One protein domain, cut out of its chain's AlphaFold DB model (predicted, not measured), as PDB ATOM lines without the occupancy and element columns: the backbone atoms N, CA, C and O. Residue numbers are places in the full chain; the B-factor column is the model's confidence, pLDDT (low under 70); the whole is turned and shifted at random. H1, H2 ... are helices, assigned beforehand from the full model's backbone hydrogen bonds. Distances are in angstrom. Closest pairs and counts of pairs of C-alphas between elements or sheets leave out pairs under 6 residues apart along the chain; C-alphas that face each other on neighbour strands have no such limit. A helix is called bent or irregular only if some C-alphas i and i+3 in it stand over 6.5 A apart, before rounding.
ATOM      1  N   ASP A 148     263.635 266.284 428.778       51.50
ATOM      2  CA  ASP A 148     264.587 267.354 429.098       51.50
ATOM      3  C   ASP A 148     264.368 268.633 428.255       51.50
ATOM      4  O   ASP A 148     265.283 269.464 428.140       51.50
ATOM      5  N   VAL A 149     263.177 268.781 427.653       50.69
ATOM      6  CA  VAL A 149     262.746 269.964 426.888       50.69
ATOM      7  C   VAL A 149     262.948 271.215 427.747       50.69
ATOM      8  O   VAL A 149     262.276 271.409 428.757       50.69
ATOM      9  N   GLY A 150     263.916 272.051 427.369       63.19
ATOM     10  CA  GLY A 150     264.243 273.293 428.075       63.19
ATOM     11  C   GLY A 150     265.518 273.263 428.923       63.19
ATOM     12  O   GLY A 150     265.786 274.237 429.618       63.19
ATOM     13  N   SER A 151     266.323 272.194 428.880       76.38
ATOM     14  CA  SER A 151     267.639 272.168 429.535       76.38
ATOM     15  C   SER A 151     268.801 272.394 428.556       76.38
ATOM     16  O   SER A 151     268.934 271.695 427.552       76.38
ATOM     17  N   VAL A 152     269.692 273.339 428.867       84.75
ATOM     18  CA  VAL A 152     270.849 273.684 428.021       84.75
ATOM     19  C   VAL A 152     272.055 272.813 428.393       84.75
ATOM     20  O   VAL A 152     272.480 272.767 429.554       84.75
ATOM     21  N   GLN A 153     272.626 272.119 427.402       88.31
ATOM     22  CA  GLN A 153     273.777 271.218 427.562       88.31
ATOM     23  C   GLN A 153     275.124 271.924 427.348       88.31
ATOM     24  O   GLN A 153     275.889 271.579 426.451       88.31
ATOM     25  N   ILE A 154     275.439 272.913 428.181       91.31
ATOM     26  CA  ILE A 154     276.713 273.630 428.055       91.31
ATOM     27  C   ILE A 154     277.901 272.697 428.389       91.31
ATOM     28  O   ILE A 154     277.833 271.958 429.378       91.31
ATOM     29  N   PRO A 155     279.011 272.727 427.621       92.56
ATOM     30  CA  PRO A 155     280.204 271.937 427.900       92.56
ATOM     31  C   PRO A 155     280.781 272.189 429.296       92.56
ATOM     32  O   PRO A 155     280.880 273.327 429.757       92.56
ATOM     33  N   VAL A 156     281.276 271.129 429.942       92.81
ATOM     34  CA  VAL A 156     281.871 271.195 431.294       92.81
ATOM     35  C   VAL A 156     283.044 272.180 431.376       92.81
ATOM     36  O   VAL A 156     283.246 272.816 432.408       92.81
ATOM     37  N   SER A 157     283.782 272.374 430.280       94.75
ATOM     38  CA  SER A 157     284.876 273.351 430.198       94.75
ATOM     39  C   SER A 157     284.429 274.804 430.409       94.75
ATOM     40  O   SER A 157     285.247 275.633 430.804       94.75
ATOM     41  N   TRP A 158     283.147 275.121 430.203       96.06
ATOM     42  CA  TRP A 158     282.596 276.460 430.425       96.06
ATOM     43  C   TRP A 158     282.179 276.694 431.874       96.06
ATOM     44  O   TRP A 158     281.983 277.845 432.268       96.06
ATOM     45  N   ARG A 159     282.067 275.626 432.677       94.38
ATOM     46  CA  ARG A 159     281.617 275.694 434.070       94.38
ATOM     47  C   ARG A 159     282.332 276.781 434.870       94.38
ATOM     48  O   ARG A 159     281.606 277.576 435.452       94.38
ATOM     49  N   PRO A 160     283.678 276.906 434.860       94.44
ATOM     50  CA  PRO A 160     284.357 277.940 435.640       94.44
ATOM     51  C   PRO A 160     283.914 279.357 435.270       94.44
ATOM     52  O   PRO A 160     283.792 280.198 436.149       94.44
ATOM     53  N   THR A 161     283.635 279.615 433.987       95.81
ATOM     54  CA  THR A 161     283.149 280.918 433.513       95.81
ATOM     55  C   THR A 161     281.698 281.160 433.924       95.81
ATOM     56  O   THR A 161     281.362 282.265 434.331       95.81
ATOM     57  N   ILE A 162     280.835 280.146 433.838       92.62
ATOM     58  CA  ILE A 162     279.403 280.277 434.161       92.62
ATOM     59  C   ILE A 162     279.172 280.391 435.665       92.62
ATOM     60  O   ILE A 162     278.325 281.166 436.102       92.62
ATOM     61  N   SER A 163     279.919 279.628 436.458       90.94
ATOM     62  CA  SER A 163     279.815 279.648 437.917       90.94
ATOM     63  C   SER A 163     280.506 280.848 438.559       90.94
ATOM     64  O   SER A 163     280.378 281.023 439.769       90.94
ATOM     65  N   ASP A 164     281.272 281.633 437.794       92.25
ATOM     66  CA  ASP A 164     281.936 282.831 438.301       92.25
ATOM     67  C   ASP A 164     280.880 283.866 438.735       92.25
ATOM     68  O   ASP A 164     280.080 284.315 437.903       92.25
ATOM     69  N   PRO A 165     280.860 284.283 440.018       90.75
ATOM     70  CA  PRO A 165     279.971 285.343 440.480       90.75
ATOM     71  C   PRO A 165     280.089 286.629 439.656       90.75
ATOM     72  O   PRO A 165     279.081 287.310 439.454       90.75
ATOM     73  N   LEU A 166     281.282 286.949 439.140       91.94
ATOM     74  CA  LEU A 166     281.501 288.134 438.313       91.94
ATOM     75  C   LEU A 166     280.741 288.054 436.984       91.94
ATOM     76  O   LEU A 166     280.211 289.068 436.535       91.94
ATOM     77  N   THR A 167     280.632 286.868 436.375       93.88
ATOM     78  CA  THR A 167     279.854 286.660 435.140       93.88
ATOM     79  C   THR A 167     278.391 287.025 435.359       93.88
ATOM     80  O   THR A 167     277.839 287.839 434.617       93.88
ATOM     81  N   LEU A 168     277.779 286.474 436.413       91.31
ATOM     82  CA  LEU A 168     276.389 286.775 436.757       91.31
ATOM     83  C   LEU A 168     276.220 288.263 437.065       91.31
ATOM     84  O   LEU A 168     275.374 288.913 436.457       91.31
ATOM     85  N   GLN A 169     277.056 288.824 437.940       91.75
ATOM     86  CA  GLN A 169     276.988 290.242 438.306       91.75
ATOM     87  C   GLN A 169     277.115 291.167 437.090       91.75
ATOM     88  O   GLN A 169     276.372 292.137 436.990       91.75
ATOM     89  N   THR A 170     278.004 290.852 436.145       93.25
ATOM     90  CA  THR A 170     278.195 291.635 434.912       93.25
ATOM     91  C   THR A 170     276.921 291.649 434.062       93.25
ATOM     92  O   THR A 170     276.470 292.712 433.631       93.25
ATOM     93  N   ILE A 171     276.295 290.486 433.857       94.12
ATOM     94  CA  ILE A 171     275.042 290.378 433.095       94.12
ATOM     95  C   ILE A 171     273.911 291.111 433.829       94.12
ATOM     96  O   ILE A 171     273.277 291.993 433.253       94.12
ATOM     97  N   PHE A 172     273.704 290.820 435.117       92.44
ATOM     98  CA  PHE A 172     272.637 291.415 435.926       92.44
ATOM     99  C   PHE A 172     272.759 292.937 436.051       92.44
ATOM    100  O   PHE A 172     271.771 293.646 435.879       92.44
ATOM    101  N   HIS A 173     273.960 293.471 436.271       90.38
ATOM    102  CA  HIS A 173     274.173 294.914 436.414       90.38
ATOM    103  C   HIS A 173     273.938 295.697 435.109       90.38
ATOM    104  O   HIS A 173     273.756 296.917 435.121       90.38
ATOM    105  N   THR A 174     273.891 295.002 433.969       89.38
ATOM    106  CA  THR A 174     273.475 295.600 432.694       89.38
ATOM    107  C   THR A 174     271.980 295.935 432.689       89.38
ATOM    108  O   THR A 174     271.560 296.823 431.951       89.38
ATOM    109  N   PHE A 175     271.172 295.316 433.557       88.50
ATOM    110  CA  PHE A 175     269.747 295.632 433.684       88.50
ATOM    111  C   PHE A 175     269.527 297.104 434.042       88.50
ATOM    112  O   PHE A 175     268.697 297.765 433.433       88.50
ATOM    113  N   GLU A 176     270.326 297.648 434.962       83.81
ATOM    114  CA  GLU A 176     270.274 299.060 435.367       83.81
ATOM    115  C   GLU A 176     270.757 300.029 434.273       83.81
ATOM    116  O   GLU A 176     270.481 301.223 434.342       83.81
ATOM    117  N   LEU A 177     271.489 299.544 433.261       82.44
ATOM    118  CA  LEU A 177     271.946 300.361 432.128       82.44
ATOM    119  C   LEU A 177     270.922 300.486 431.009       82.44
ATOM    120  O   LEU A 177     270.988 301.419 430.203       82.44
ATOM    121  N   LEU A 178     270.030 299.509 430.914       85.81
ATOM    122  CA  LEU A 178     269.096 299.384 429.818       85.81
ATOM    123  C   LEU A 178     267.722 299.865 430.262       85.81
ATOM    124  O   LEU A 178     267.147 299.371 431.226       85.81
ATOM    125  N   ASN A 179     267.169 300.805 429.503       82.88
ATOM    126  CA  ASN A 179     265.767 301.163 429.646       82.88
ATOM    127  C   ASN A 179     264.890 300.058 429.031       82.88
ATOM    128  O   ASN A 179     265.283 299.474 428.010       82.88
ATOM    129  N   PRO A 180     263.691 299.797 429.574       82.19
ATOM    130  CA  PRO A 180     262.712 298.951 428.903       82.19
ATOM    131  C   PRO A 180     262.410 299.435 427.468       82.19
ATOM    132  O   PRO A 180     262.458 300.645 427.214       82.19
ATOM    133  N   PRO A 181     262.151 298.526 426.505       84.81
ATOM    134  CA  PRO A 181     262.071 297.065 426.652       84.81
ATOM    135  C   PRO A 181     263.437 296.350 426.594       84.81
ATOM    136  O   PRO A 181     263.517 295.133 426.722       84.81
ATOM    137  N   LYS A 182     264.550 297.076 426.408       86.38
ATOM    138  CA  LYS A 182     265.881 296.471 426.201       86.38
ATOM    139  C   LYS A 182     266.391 295.710 427.424       86.38
ATOM    140  O   LYS A 182     267.176 294.778 427.276       86.38
ATOM    141  N   SER A 183     265.941 296.090 428.622       87.69
ATOM    142  CA  SER A 183     266.255 295.400 429.877       87.69
ATOM    143  C   SER A 183     265.845 293.922 429.872       87.69
ATOM    144  O   SER A 183     266.502 293.120 430.534       87.69
ATOM    145  N   ALA A 184     264.831 293.539 429.083       89.44
ATOM    146  CA  ALA A 184     264.370 292.155 428.969       89.44
ATOM    147  C   ALA A 184     265.465 291.204 428.453       89.44
ATOM    148  O   ALA A 184     265.547 290.062 428.901       89.44
ATOM    149  N   LYS A 185     266.394 291.687 427.617       91.56
ATOM    150  CA  LYS A 185     267.515 290.879 427.097       91.56
ATOM    151  C   LYS A 185     268.440 290.352 428.190       91.56
ATOM    152  O   LYS A 185     269.052 289.296 428.032       91.56
ATOM    153  N   VAL A 186     268.547 291.066 429.312       93.12
ATOM    154  CA  VAL A 186     269.293 290.576 430.478       93.12
ATOM    155  C   VAL A 186     268.598 289.350 431.055       93.12
ATOM    156  O   VAL A 186     269.252 288.349 431.337       93.12
ATOM    157  N   LEU A 187     267.270 289.406 431.180       91.94
ATOM    158  CA  LEU A 187     266.467 288.302 431.694       91.94
ATOM    159  C   LEU A 187     266.458 287.110 430.730       91.94
ATOM    160  O   LEU A 187     266.525 285.978 431.195       91.94
ATOM    161  N   GLU A 188     266.480 287.347 429.416       92.62
ATOM    162  CA  GLU A 188     266.687 286.302 428.403       92.62
ATOM    163  C   GLU A 188     268.052 285.612 428.550       92.62
ATOM    164  O   GLU A 188     268.148 284.393 428.473       92.62
ATOM    165  N   CYS A 189     269.136 286.355 428.797       94.56
ATOM    166  CA  CYS A 189     270.438 285.724 429.050       94.56
ATOM    167  C   CYS A 189     270.408 284.894 430.342       94.56
ATOM    168  O   CYS A 189     270.934 283.782 430.394       94.56
ATOM    169  N   VAL A 190     269.777 285.429 431.391       92.62
ATOM    170  CA  VAL A 190     269.650 284.755 432.688       92.62
ATOM    171  C   VAL A 190     268.788 283.499 432.583       92.62
ATOM    172  O   VAL A 190     269.145 282.494 433.196       92.62
ATOM    173  N   SER A 191     267.697 283.508 431.811       91.12
ATOM    174  CA  SER A 191     266.835 282.333 431.644       91.12
ATOM    175  C   SER A 191     267.611 281.164 431.035       91.12
ATOM    176  O   SER A 191     267.556 280.056 431.569       91.12
ATOM    177  N   VAL A 192     268.442 281.427 430.021       91.06
ATOM    178  CA  VAL A 192     269.318 280.419 429.398       91.06
ATOM    179  C   VAL A 192     270.379 279.915 430.388       91.06
ATOM    180  O   VAL A 192     270.630 278.713 430.476       91.06
ATOM    181  N   ILE A 193     270.965 280.801 431.201       91.56
ATOM    182  CA  ILE A 193     271.921 280.411 432.253       91.56
ATOM    183  C   ILE A 193     271.254 279.505 433.298       91.56
ATOM    184  O   ILE A 193     271.824 278.480 433.675       91.56
ATOM    185  N   VAL A 194     270.045 279.843 433.749       90.12
ATOM    186  CA  VAL A 194     269.270 279.045 434.717       90.12
ATOM    187  C   VAL A 194     268.856 277.695 434.129       90.12
ATOM    188  O   VAL A 194     268.840 276.698 434.853       90.12
ATOM    189  N   ALA A 195     268.579 277.645 432.825       89.94
ATOM    190  CA  ALA A 195     268.256 276.426 432.088       89.94
ATOM    191  C   ALA A 195     269.448 275.460 431.946       89.94
ATOM    192  O   ALA A 195     269.274 274.316 431.518       89.94
ATOM    193  N   THR A 196     270.662 275.869 432.329       88.94
ATOM    194  CA  THR A 196     271.837 274.991 432.323       88.94
ATOM    195  C   THR A 196     271.606 273.754 433.193       88.94
ATOM    196  O   THR A 196     271.174 273.841 434.349       88.94
ATOM    197  N   ARG A 197     271.923 272.572 432.651       88.12
ATOM    198  CA  ARG A 197     271.688 271.301 433.348       88.12
ATOM    199  C   ARG A 197     272.367 271.239 434.709       88.12
ATOM    200  O   ARG A 197     273.539 271.573 434.873       88.12
ATOM    201  N   ARG A 198     271.639 270.676 435.676       88.00
ATOM    202  CA  ARG A 198     272.114 270.468 437.054       88.00
ATOM    203  C   ARG A 198     273.427 269.683 437.102       88.00
ATOM    204  O   ARG A 198     274.259 269.975 437.949       88.00
ATOM    205  N   THR A 199     273.604 268.737 436.179       89.25
ATOM    206  CA  THR A 199     274.784 267.870 436.054       89.25
ATOM    207  C   THR A 199     276.065 268.614 435.682       89.25
ATOM    208  O   THR A 199     277.139 268.029 435.777       89.25
ATOM    209  N   LEU A 200     275.985 269.886 435.268       91.19
ATOM    210  CA  LEU A 200     277.173 270.711 435.069       91.19
ATOM    211  C   LEU A 200     277.907 270.960 436.398       91.19
ATOM    212  O   LEU A 200     279.128 271.076 436.414       91.19
ATOM    213  N   PHE A 201     277.182 271.035 437.512       91.12
ATOM    214  CA  PHE A 201     277.709 271.454 438.809       91.12
ATOM    215  C   PHE A 201     277.788 270.280 439.791       91.12
ATOM    216  O   PHE A 201     276.957 269.373 439.758       91.12
ATOM    217  N   SER A 202     278.738 270.330 440.726       91.44
ATOM    218  CA  SER A 202     278.600 269.575 441.981       91.44
ATOM    219  C   SER A 202     277.456 270.145 442.833       91.44
ATOM    220  O   SER A 202     277.007 271.273 442.610       91.44
ATOM    221  N   GLU A 203     276.979 269.399 443.833       90.06
ATOM    222  CA  GLU A 203     275.877 269.862 444.693       90.06
ATOM    223  C   GLU A 203     276.200 271.181 445.412       90.06
ATOM    224  O   GLU A 203     275.373 272.099 445.433       90.06
ATOM    225  N   GLU A 204     277.419 271.314 445.939       91.00
ATOM    226  CA  GLU A 204     277.868 272.529 446.624       91.00
ATOM    227  C   GLU A 204     277.969 273.731 445.676       91.00
ATOM    228  O   GLU A 204     277.509 274.830 446.005       91.00
ATOM    229  N   GLU A 205     278.553 273.538 444.488       90.44
ATOM    230  CA  GLU A 205     278.647 274.581 443.458       90.44
ATOM    231  C   GLU A 205     277.254 275.016 443.006       90.44
ATOM    232  O   GLU A 205     276.981 276.212 442.903       90.44
ATOM    233  N   ARG A 206     276.345 274.054 442.810       91.31
ATOM    234  CA  ARG A 206     274.969 274.322 442.396       91.31
ATOM    235  C   ARG A 206     274.230 275.170 443.424       91.31
ATOM    236  O   ARG A 206     273.537 276.114 443.049       91.31
ATOM    237  N   ALA A 207     274.372 274.853 444.710       91.38
ATOM    238  CA  ALA A 207     273.745 275.624 445.779       91.38
ATOM    239  C   ALA A 207     274.249 277.077 445.796       91.38
ATOM    240  O   ALA A 207     273.445 278.007 445.892       91.38
ATOM    241  N   LYS A 208     275.565 277.287 445.639       91.19
ATOM    242  CA  LYS A 208     276.170 278.629 445.552       91.19
ATOM    243  C   LYS A 208     275.694 279.392 444.313       91.19
ATOM    244  O   LYS A 208     275.311 280.552 444.430       91.19
ATOM    245  N   PHE A 209     275.672 278.728 443.161       90.75
ATOM    246  CA  PHE A 209     275.238 279.299 441.888       90.75
ATOM    247  C   PHE A 209     273.779 279.774 441.938       90.75
ATOM    248  O   PHE A 209     273.498 280.941 441.669       90.75
ATOM    249  N   ILE A 210     272.857 278.916 442.391       91.31
ATOM    250  CA  ILE A 210     271.436 279.271 442.532       91.31
ATOM    251  C   ILE A 210     271.252 280.402 443.538       91.31
ATOM    252  O   ILE A 210     270.510 281.346 443.269       91.31
ATOM    253  N   LYS A 211     271.953 280.346 444.678       91.81
ATOM    254  CA  LYS A 211     271.903 281.417 445.677       91.81
ATOM    255  C   LYS A 211     272.324 282.761 445.074       91.81
ATOM    256  O   LYS A 211     271.648 283.754 445.326       91.81
ATOM    257  N   SER A 212     273.384 282.785 444.264       91.19
ATOM    258  CA  SER A 212     273.836 284.000 443.576       91.19
ATOM    259  C   SER A 212     272.769 284.540 442.622       91.19
ATOM    260  O   SER A 212     272.466 285.728 442.664       91.19
ATOM    261  N   ILE A 213     272.152 283.677 441.810       91.19
ATOM    262  CA  ILE A 213     271.083 284.080 440.880       91.19
ATOM    263  C   ILE A 213     269.882 284.651 441.640       91.19
ATOM    264  O   ILE A 213     269.384 285.718 441.290       91.19
ATOM    265  N   MET A 214     269.438 283.982 442.709       91.25
ATOM    266  CA  MET A 214     268.321 284.465 443.528       91.25
ATOM    267  C   MET A 214     268.621 285.832 444.148       91.25
ATOM    268  O   MET A 214     267.746 286.691 444.176       91.25
ATOM    269  N   GLN A 215     269.847 286.050 444.628       91.62
ATOM    270  CA  GLN A 215     270.253 287.337 445.195       91.62
ATOM    271  C   GLN A 215     270.204 288.465 444.159       91.62
ATOM    272  O   GLN A 215     269.690 289.536 444.472       91.62
ATOM    273  N   GLU A 216     270.688 288.236 442.937       90.88
ATOM    274  CA  GLU A 216     270.624 289.245 441.873       90.88
ATOM    275  C   GLU A 216     269.188 289.489 441.378       90.88
ATOM    276  O   GLU A 216     268.784 290.638 441.202       90.88
ATOM    277  N   LEU A 217     268.367 288.440 441.247       89.00
ATOM    278  CA  LEU A 217     266.946 288.586 440.906       89.00
ATOM    279  C   LEU A 217     266.192 289.398 441.960       89.00
ATOM    280  O   LEU A 217     265.427 290.290 441.607       89.00
ATOM    281  N   ILE A 218     266.438 289.143 443.249       89.06
ATOM    282  CA  ILE A 218     265.847 289.938 444.332       89.06
ATOM    283  C   ILE A 218     266.229 291.412 444.173       89.06
ATOM    284  O   ILE A 218     265.356 292.261 444.318       89.06
ATOM    285  N   LYS A 219     267.483 291.743 443.836       88.06
ATOM    286  CA  LYS A 219     267.881 293.140 443.587       88.06
ATOM    287  C   LYS A 219     267.099 293.751 442.424       88.06
ATOM    288  O   LYS A 219     266.558 294.839 442.593       88.06
ATOM    289  N   ILE A 220     266.974 293.037 441.298       86.31
ATOM    290  CA  ILE A 220     266.178 293.498 440.147       86.31
ATOM    291  C   ILE A 220     264.727 293.764 440.550       86.31
ATOM    292  O   ILE A 220     264.186 294.803 440.186       86.31
ATOM    293  N   LEU A 221     264.107 292.882 441.338       84.00
ATOM    294  CA  LEU A 221     262.720 293.050 441.789       84.00
ATOM    295  C   LEU A 221     262.518 294.281 442.689       84.00
ATOM    296  O   LEU A 221     261.393 294.726 442.861       84.00
ATOM    297  N   HIS A 222     263.569 294.858 443.268       84.94
ATOM    298  CA  HIS A 222     263.448 296.120 444.006       84.94
ATOM    299  C   HIS A 222     263.622 297.354 443.104       84.94
ATOM    300  O   HIS A 222     263.430 298.478 443.572       84.94
ATOM    301  N   LEU A 223     263.964 297.183 441.820       82.75
ATOM    302  CA  LEU A 223     264.115 298.286 440.876       82.75
ATOM    303  C   LEU A 223     262.750 298.708 440.304       82.75
ATOM    304  O   LEU A 223     262.018 297.862 439.786       82.75
ATOM    305  N   PRO A 224     262.427 300.018 440.275       75.38
ATOM    306  CA  PRO A 224     261.155 300.509 439.737       75.38
ATOM    307  C   PRO A 224     260.892 300.074 438.290       75.38
ATOM    308  O   PRO A 224     259.760 299.804 437.910       75.38
ATOM    309  N   GLN A 225     261.948 299.982 437.477       75.81
ATOM    310  CA  GLN A 225     261.858 299.632 436.059       75.81
ATOM    311  C   GLN A 225     261.542 298.155 435.794       75.81
ATOM    312  O   GLN A 225     261.144 297.825 434.680       75.81
ATOM    313  N   ALA A 226     261.703 297.270 436.787       69.81
ATOM    314  CA  ALA A 226     261.462 295.843 436.605       69.81
ATOM    315  C   ALA A 226     260.009 295.559 436.227       69.81
ATOM    316  O   ALA A 226     259.764 294.750 435.335       69.81
ATOM    317  N   PHE A 227     259.069 296.290 436.836       71.94
ATOM    318  CA  PHE A 227     257.646 296.020 436.674       71.94
ATOM    319  C   PHE A 227     256.914 296.897 435.646       71.94
ATOM    320  O   PHE A 227     255.735 296.677 435.362       71.94
ATOM    321  N   ASN A 228     257.599 297.888 435.078       67.81
ATOM    322  CA  ASN A 228     256.962 298.921 434.258       67.81
ATOM    323  C   ASN A 228     256.722 298.510 432.794       67.81
ATOM    324  O   ASN A 228     256.073 299.261 432.069       67.81
ATOM    325  N   ASP A 229     257.224 297.353 432.353       72.75
ATOM    326  CA  ASP A 229     257.129 296.899 430.963       72.75
ATOM    327  C   ASP A 229     256.820 295.399 430.878       72.75
ATOM    328  O   ASP A 229     257.414 294.590 431.592       72.75
ATOM    329  N   GLN A 230     255.894 295.024 429.990       75.00
ATOM    330  CA  GLN A 230     255.448 293.638 429.812       75.00
ATOM    331  C   GLN A 230     256.564 292.696 429.324       75.00
ATOM    332  O   GLN A 230     256.556 291.511 429.666       75.00
ATOM    333  N   SER A 231     257.544 293.208 428.574       73.94
ATOM    334  CA  SER A 231     258.675 292.421 428.054       73.94
ATOM    335  C   SER A 231     259.550 291.822 429.157       73.94
ATOM    336  O   SER A 231     260.153 290.773 428.954       73.94
ATOM    337  N   ASN A 232     259.565 292.417 430.354       70.81
ATOM    338  CA  ASN A 232     260.331 291.896 431.486       70.81
ATOM    339  C   ASN A 232     259.690 290.650 432.141       70.81
ATOM    340  O   ASN A 232     260.330 290.020 432.981       70.81
ATOM    341  N   TYR A 233     258.455 290.272 431.779       65.31
ATOM    342  CA  TYR A 233     257.752 289.111 432.359       65.31
ATOM    343  C   TYR A 233     257.475 287.981 431.366       65.31
ATOM    344  O   TYR A 233     257.223 286.852 431.784       65.31
ATOM    345  N   HIS A 234     257.518 288.266 430.062       67.25
ATOM    346  CA  HIS A 234     257.293 287.296 428.987       67.25
ATOM    347  C   HIS A 234     258.612 286.923 428.306       67.25
ATOM    348  O   HIS A 234     258.793 287.122 427.108       67.25
ATOM    349  N   VAL A 235     259.555 286.412 429.095       60.16
ATOM    350  CA  VAL A 235     260.850 285.944 428.592       60.16
ATOM    351  C   VAL A 235     260.674 284.526 428.047       60.16
ATOM    352  O   VAL A 235     260.500 283.587 428.823       60.16
ATOM    353  N   GLU A 236     260.693 284.371 426.723       47.84
ATOM    354  CA  GLU A 236     260.692 283.056 426.069       47.84
ATOM    355  C   GLU A 236     262.079 282.395 426.197       47.84
ATOM    356  O   GLU A 236     263.112 283.071 426.107       47.84
ATOM    357  N   ILE A 237     262.088 281.082 426.462       44.44
ATOM    358  CA  ILE A 237     263.289 280.231 426.553       44.44
ATOM    359  C   ILE A 237     263.565 279.618 425.184       44.44
ATOM    360  O   ILE A 237     262.605 279.058 424.611       44.44
TER     361      ILE A 237
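What this domain is: This is residues 148 to 237 of the 237 residues of an uncharacterized protein of Neocallimastix californiae (UniProt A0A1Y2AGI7). Three helices, H2, H3 and H4, lie side by side along the long axis as a small bundle, a triangle in cross-section that is not fully closed, with H2 packing on both H3 and H4. The short H1 sits at one end, ahead of H2, and beyond H4 the last 16 residues fold back toward H3 with no named element. The printed part has 90 residues with four named helices, H1 to H4 in chain order, and no named strand; the class is all helix. It is compact, with a radius of gyration of the C-alphas of 13.4 A and spans of 37 by 26 by 17 A.

How they stand to each other: H1, residues 156 to 162, is close to but not clearly touching H2, residues 165 to 173, with the closest C-alphas, Thr 161 and Thr 167, 6.8 A apart. H2 touches H3, residues 184 to 194, at Ile 171 and Val 186, whose C-alphas are the closest at 6.3 A; this hairpin has a shallow tilt of 25 degrees, opposite ways. H2 touches H4, residues 203 to 221, at a shallow tilt of 19 degrees, the same way, the closest C-alphas being Phe 172 and Glu 216, 6.6 A apart. H3 and H4 are near each other, with 8 pairs of C-alphas within 10 A. H1 and H4 are apart. In H2, H3 and H4 every O i to N i+4 pair is within hydrogen-bond range; in H1 1 of 3 is, beside 3 of 4 O i to N i+3 pairs.

Where its parts are: H1 begins at C-alpha 156 (281.871, 271.195, 431.294), is 9.8 A long and is irregular, with C-alphas 157 and 160 7.1 A apart. H2 measures 11.9 A, H3 15.1 A and H4 26.8 A, ending at C-alpha 221 (262.720, 293.050, 441.789).

The domain as a whole: The C-alphas of Ser 157 and Asn 228 are the two farthest apart, 38.1 A. The printed part has no cut; the link H1 to H2 is tight and the other two are short. Residues 148 to 150, 226, 228 and 233 to 237 are under 70 in pLDDT.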